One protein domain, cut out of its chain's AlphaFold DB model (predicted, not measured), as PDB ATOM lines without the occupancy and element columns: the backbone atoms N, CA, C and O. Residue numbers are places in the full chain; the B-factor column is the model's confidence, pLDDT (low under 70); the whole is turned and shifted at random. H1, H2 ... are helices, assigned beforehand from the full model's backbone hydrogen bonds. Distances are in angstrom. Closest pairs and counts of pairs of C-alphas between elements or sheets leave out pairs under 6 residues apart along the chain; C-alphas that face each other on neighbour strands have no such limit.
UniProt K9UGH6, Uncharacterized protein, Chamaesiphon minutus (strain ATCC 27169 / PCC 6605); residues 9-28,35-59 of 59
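Overview. This is residues 9 to 28 and 35 to 59 of the 59 residues of an uncharacterized protein of Chamaesiphon minutus (strain ATCC 27169 / PCC 6605) (UniProt K9UGH6). Two long helices, H1 and then H2, lie side by side and run opposite ways, making a rod with no third part to cover them. H2 is the longer, and residues 53 to 59, of which 53 to 57 belong to H2, stick out free at one end. The printed part has 45 residues, with two named helices and no named strand; its class is all helix. It is loose, with a radius of gyration of the C-alphas of 12.2 A, and spans 44 by 18 by 11 A.

Arrangement. H1, residues 9 to 26, and H2, residues 36 to 57, touch, with 15 pairs of C-alphas within 8 A. Their closest C-alphas are those of Leu 15 and Ala 45, 5.6 A apart. Their lines stand at a shallow tilt of 28 degrees, opposite ways. In H1 and H2 every O i to N i+4 pair is within hydrogen-bond range.

Along the chain. H1 begins at C-alpha 9, (178.232, -49.056, -47.971), and measures 25.8 A from first to last C-alpha. H2 measures 31.9 A and ends at C-alpha 57, (178.350, -36.895, -60.534).

Size, cuts and confidence. The C-alphas farthest apart, those of Gly 28 and Cys 59, are 43.5 A apart. Residues 29 to 34 are not printed; C-alphas 28 and 35 are 12.4 A apart across this cut. The mean pLDDT of the printed part is 76.1, with residue 28 and residues 55 to 59 under 70.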
ATOM      1  N   TYR A   9     178.478 -48.013 -48.962       77.50
ATOM      2  CA  TYR A   9     178.232 -49.056 -47.971       77.50
ATOM      3  C   TYR A   9     176.821 -48.975 -47.372       77.50
ATOM      4  O   TYR A   9     176.116 -49.982 -47.322       77.50
ATOM      5  N   LEU A  10     176.378 -47.772 -46.983       77.81
ATOM      6  CA  LEU A  10     175.011 -47.549 -46.503       77.81
ATOM      7  C   LEU A  10     173.981 -47.921 -47.571       77.81
ATOM      8  O   LEU A  10     173.047 -48.663 -47.279       77.81
ATOM      9  N   PHE A  11     174.197 -47.487 -48.813       78.50
ATOM     10  CA  PHE A  11     173.320 -47.811 -49.929       78.50
ATOM     11  C   PHE A  11     173.210 -49.324 -50.152       78.50
ATOM     12  O   PHE A  11     172.101 -49.857 -50.199       78.50
ATOM     13  N   SER A  12     174.346 -50.024 -50.217       80.06
ATOM     14  CA  SER A  12     174.379 -51.471 -50.441       80.06
ATOM     15  C   SER A  12     173.652 -52.249 -49.339       80.06
ATOM     16  O   SER A  12     172.953 -53.216 -49.642       80.06
ATOM     17  N   ILE A  13     173.776 -51.827 -48.075       83.75
ATOM     18  CA  ILE A  13     173.067 -52.458 -46.952       83.75
ATOM     19  C   ILE A  13     171.564 -52.208 -47.045       83.75
ATOM     20  O   ILE A  13     170.787 -53.153 -46.916       83.75
ATOM     21  N   THR A  14     171.128 -50.969 -47.287       80.69
ATOM     22  CA  THR A  14     169.694 -50.641 -47.360       80.69
ATOM     23  C   THR A  14     169.009 -51.358 -48.525       80.69
ATOM     24  O   THR A  14     167.895 -51.865 -48.366       80.69
ATOM     25  N   LEU A  15     169.681 -51.462 -49.676       79.06
ATOM     26  CA  LEU A  15     169.184 -52.195 -50.844       79.06
ATOM     27  C   LEU A  15     169.119 -53.700 -50.584       79.06
ATOM     28  O   LEU A  15     168.077 -54.314 -50.810       79.06
ATOM     29  N   GLY A  16     170.211 -54.281 -50.075       84.69
ATOM     30  CA  GLY A  16     170.284 -55.707 -49.766       84.69
ATOM     31  C   GLY A  16     169.233 -56.122 -48.740       84.69
ATOM     32  O   GLY A  16     168.546 -57.124 -48.929       84.69
ATOM     33  N   LEU A  17     169.034 -55.308 -47.701       82.44
ATOM     34  CA  LEU A  17     168.016 -55.547 -46.680       82.44
ATOM     35  C   LEU A  17     166.595 -55.421 -47.250       82.44
ATOM     36  O   LEU A  17     165.746 -56.260 -46.958       82.44
ATOM     37  N   SER A  18     166.340 -54.425 -48.107       75.88
ATOM     38  CA  SER A  18     165.041 -54.264 -48.782       75.88
ATOM     39  C   SER A  18     164.702 -55.473 -49.659       75.88
ATOM     40  O   SER A  18     163.588 -55.993 -49.588       75.88
ATOM     41  N   LEU A  19     165.671 -55.954 -50.446       81.31
ATOM     42  CA  LEU A  19     165.529 -57.147 -51.285       81.31
ATOM     43  C   LEU A  19     165.297 -58.408 -50.453       81.31
ATOM     44  O   LEU A  19     164.405 -59.191 -50.774       81.31
ATOM     45  N   LEU A  20     166.058 -58.584 -49.369       83.94
ATOM     46  CA  LEU A  20     165.926 -59.729 -48.472       83.94
ATOM     47  C   LEU A  20     164.518 -59.794 -47.866       83.94
ATOM     48  O   LEU A  20     163.875 -60.838 -47.927       83.94
ATOM     49  N   ILE A  21     164.015 -58.677 -47.330       79.62
ATOM     50  CA  ILE A  21     162.678 -58.598 -46.722       79.62
ATOM     51  C   ILE A  21     161.588 -58.836 -47.775       79.62
ATOM     52  O   ILE A  21     160.601 -59.517 -47.492       79.62
ATOM     53  N   TYR A  22     161.767 -58.322 -48.996       75.94
ATOM     54  CA  TYR A  22     160.834 -58.561 -50.098       75.94
ATOM     55  C   TYR A  22     160.757 -60.050 -50.466       75.94
ATOM     56  O   TYR A  22     159.656 -60.601 -50.556       75.94
ATOM     57  N   LEU A  23     161.906 -60.725 -50.591       79.81
ATOM     58  CA  LEU A  23     161.974 -62.167 -50.856       79.81
ATOM     59  C   LEU A  23     161.319 -62.982 -49.734       79.81
ATOM     60  O   LEU A  23     160.500 -63.860 -49.995       79.81
ATOM     61  N   LEU A  24     161.651 -62.664 -48.479       78.31
ATOM     62  CA  LEU A  24     161.145 -63.364 -47.296       78.31
ATOM     63  C   LEU A  24     159.626 -63.181 -47.124       78.31
ATOM     64  O   LEU A  24     158.942 -64.061 -46.595       78.31
ATOM     65  N   ARG A  25     159.078 -62.066 -47.622       72.38
ATOM     66  CA  ARG A  25     157.632 -61.847 -47.706       72.38
ATOM     67  C   ARG A  25     156.986 -62.655 -48.836       72.38
ATOM     68  O   ARG A  25     155.924 -63.226 -48.608       72.38
ATOM     69  N   GLY A  26     157.623 -62.749 -50.007       70.94
ATOM     70  CA  GLY A  26     157.179 -63.625 -51.104       70.94
ATOM     71  C   GLY A  26     157.166 -65.111 -50.723       70.94
ATOM     72  O   GLY A  26     156.317 -65.860 -51.195       70.94
ATOM     73  N   LEU A  27     158.044 -65.510 -49.798       78.19
ATOM     74  CA  LEU A  27     158.122 -66.849 -49.200       78.19
ATOM     75  C   LEU A  27     157.104 -67.112 -48.076       78.19
ATOM     76  O   LEU A  27     157.090 -68.199 -47.509       78.19
ATOM     77  N   GLY A  28     156.267 -66.138 -47.713       69.62
ATOM     78  CA  GLY A  28     155.242 -66.328 -46.684       69.62
ATOM     79  C   GLY A  28     155.718 -66.127 -45.237       69.62
ATOM     80  O   GLY A  28     154.884 -66.003 -44.343       69.62
ATOM     81  N   GLY A  35     151.915 -54.461 -45.806       70.19
ATOM     82  CA  GLY A  35     152.704 -54.220 -47.023       70.19
ATOM     83  C   GLY A  35     153.281 -52.809 -47.173       70.19
ATOM     84  O   GLY A  35     154.228 -52.616 -47.932       70.19
ATOM     85  N   TRP A  36     152.776 -51.858 -46.393       71.19
ATOM     86  CA  TRP A  36     153.279 -50.495 -46.255       71.19
ATOM     87  C   TRP A  36     154.752 -50.421 -45.822       71.19
ATOM     88  O   TRP A  36     155.460 -49.519 -46.263       71.19
ATOM     89  N   ILE A  37     155.254 -51.383 -45.037       77.06
ATOM     90  CA  ILE A  37     156.655 -51.377 -44.575       77.06
ATOM     91  C   ILE A  37     157.651 -51.526 -45.738       77.06
ATOM     92  O   ILE A  37     158.736 -50.947 -45.721       77.06
ATOM     93  N   LEU A  38     157.268 -52.278 -46.775       71.06
ATOM     94  CA  LEU A  38     158.096 -52.488 -47.959       71.06
ATOM     95  C   LEU A  38     158.132 -51.246 -48.839       71.06
ATOM     96  O   LEU A  38     159.181 -50.930 -49.388       71.06
ATOM     97  N   LEU A  39     157.019 -50.515 -48.933       75.12
ATOM     98  CA  LEU A  39     156.994 -49.232 -49.634       75.12
ATOM     99  C   LEU A  39     157.938 -48.226 -48.971       75.12
ATOM    100  O   LEU A  39     158.698 -47.563 -49.669       75.12
ATOM    101  N   VAL A  40     157.960 -48.166 -47.635       78.56
ATOM    102  CA  VAL A  40     158.896 -47.305 -46.894       78.56
ATOM    103  C   VAL A  40     160.350 -47.706 -47.169       78.56
ATOM    104  O   VAL A  40     161.158 -46.848 -47.513       78.56
ATOM    105  N   LEU A  41     160.679 -49.000 -47.104       74.12
ATOM    106  CA  LEU A  41     162.023 -49.510 -47.423       74.12
ATOM    107  C   LEU A  41     162.463 -49.175 -48.855       74.12
ATOM    108  O   LEU A  41     163.582 -48.710 -49.061       74.12
ATOM    109  N   VAL A  42     161.570 -49.339 -49.833       78.62
ATOM    110  CA  VAL A  42     161.843 -48.993 -51.235       78.62
ATOM    111  C   VAL A  42     162.069 -47.489 -51.399       78.62
ATOM    112  O   VAL A  42     163.027 -47.091 -52.059       78.62
ATOM    113  N   VAL A  43     161.259 -46.643 -50.759       82.50
ATOM    114  CA  VAL A  43     161.447 -45.182 -50.793       82.50
ATOM    115  C   VAL A  43     162.792 -44.779 -50.175       82.50
ATOM    116  O   VAL A  43     163.503 -43.951 -50.752       82.50
ATOM    117  N   LEU A  44     163.197 -45.394 -49.057       78.56
ATOM    118  CA  LEU A  44     164.525 -45.170 -48.470       78.56
ATOM    119  C   LEU A  44     165.661 -45.625 -49.397       78.56
ATOM    120  O   LEU A  44     166.674 -44.926 -49.506       78.56
ATOM    121  N   ALA A  45     165.506 -46.764 -50.075       80.06
ATOM    122  CA  ALA A  45     166.495 -47.261 -51.027       80.06
ATOM    123  C   ALA A  45     166.651 -46.311 -52.226       80.06
ATOM    124  O   ALA A  45     167.778 -45.983 -52.599       80.06
ATOM    125  N   ILE A  46     165.546 -45.801 -52.777       82.69
ATOM    126  CA  ILE A  46     165.555 -44.837 -53.890       82.69
ATOM    127  C   ILE A  46     166.200 -43.513 -53.463       82.69
ATOM    128  O   ILE A  46     167.049 -42.985 -54.178       82.69
ATOM    129  N   SER A  47     165.855 -42.990 -52.283       81.25
ATOM    130  CA  SER A  47     166.456 -41.759 -51.747       81.25
ATOM    131  C   SER A  47     167.973 -41.898 -51.552       81.25
ATOM    132  O   SER A  47     168.752 -41.034 -51.965       81.25
ATOM    133  N   SER A  48     168.411 -43.038 -51.007       76.31
ATOM    134  CA  SER A  48     169.833 -43.344 -50.814       76.31
ATOM    135  C   SER A  48     170.570 -43.512 -52.148       76.31
ATOM    136  O   SER A  48     171.688 -43.018 -52.291       76.31
ATOM    137  N   PHE A  49     169.934 -44.143 -53.145       79.94
ATOM    138  CA  PHE A  49     170.467 -44.250 -54.508       79.94
ATOM    139  C   PHE A  49     170.661 -42.876 -55.142       79.94
ATOM    140  O   PHE A  49     171.713 -42.592 -55.713       79.94
ATOM    141  N   PHE A  50     169.660 -42.008 -55.015       82.56
ATOM    142  CA  PHE A  50     169.675 -40.676 -55.603       82.56
ATOM    143  C   PHE A  50     170.785 -39.809 -54.993       82.56
ATOM    144  O   PHE A  50     171.563 -39.192 -55.721       82.56
ATOM    145  N   MET A  51     170.939 -39.834 -53.665       77.94
ATOM    146  CA  MET A  51     172.042 -39.154 -52.971       77.94
ATOM    147  C   MET A  51     173.425 -39.693 -53.360       77.94
ATOM    148  O   MET A  51     174.365 -38.914 -53.553       77.94
ATOM    149  N   TYR A  52     173.555 -41.015 -53.500       74.94
ATOM    150  CA  TYR A  52     174.793 -41.635 -53.965       74.94
ATOM    151  C   TYR A  52     175.129 -41.220 -55.405       74.94
ATOM    152  O   TYR A  52     176.257 -40.809 -55.676       74.94
ATOM    153  N   SER A  53     174.144 -41.241 -56.306       71.88
ATOM    154  CA  SER A  53     174.309 -40.824 -57.702       71.88
ATOM    155  C   SER A  53     174.707 -39.349 -57.812       71.88
ATOM    156  O   SER A  53     175.647 -39.023 -58.525       71.88
ATOM    157  N   ILE A  54     174.109 -38.448 -57.029       78.19
ATOM    158  CA  ILE A  54     174.530 -37.036 -57.005       78.19
ATOM    159  C   ILE A  54     175.976 -36.883 -56.506       78.19
ATOM    160  O   ILE A  54     176.703 -36.018 -56.992       78.19
ATOM    161  N   SER A  55     176.403 -37.705 -55.544       68.50
ATOM    162  CA  SER A  55     177.779 -37.668 -55.029       68.50
ATOM    163  C   SER A  55     178.802 -38.163 -56.049       68.50
ATOM    164  O   SER A  55     179.919 -37.657 -56.057       68.50
ATOM    165  N   ILE A  56     178.434 -39.118 -56.913       68.75
ATOM    166  CA  ILE A  56     179.326 -39.619 -57.969       68.75
ATOM    167  C   ILE A  56     179.458 -38.622 -59.127       68.75
ATOM    168  O   ILE A  56     180.538 -38.486 -59.686       68.75
ATOM    169  N   THR A  57     178.387 -37.883 -59.439       67.19
ATOM    170  CA  THR A  57     178.350 -36.895 -60.534       67.19
ATOM    171  C   THR A  57     179.056 -35.581 -60.185       67.19
ATOM    172  O   THR A  57     179.317 -34.766 -61.060       67.19
ATOM    173  N   LYS A  58     179.359 -35.343 -58.903       58.75
ATOM    174  CA  LYS A  58     180.123 -34.169 -58.445       58.75
ATOM    175  C   LYS A  58     181.645 -34.368 -58.488       58.75
ATOM    176  O   LYS A  58     182.362 -33.505 -57.984       58.75
ATOM    177  N   CYS A  59     182.111 -35.484 -59.046       45.97
ATOM    178  CA  CYS A  59     183.519 -35.740 -59.339       45.97
ATOM    179  C   CYS A  59     183.875 -35.298 -60.758       45.97
ATOM    180  O   CYS A  59     183.039 -35.510 -61.663       45.97
TER     181      CYS A  59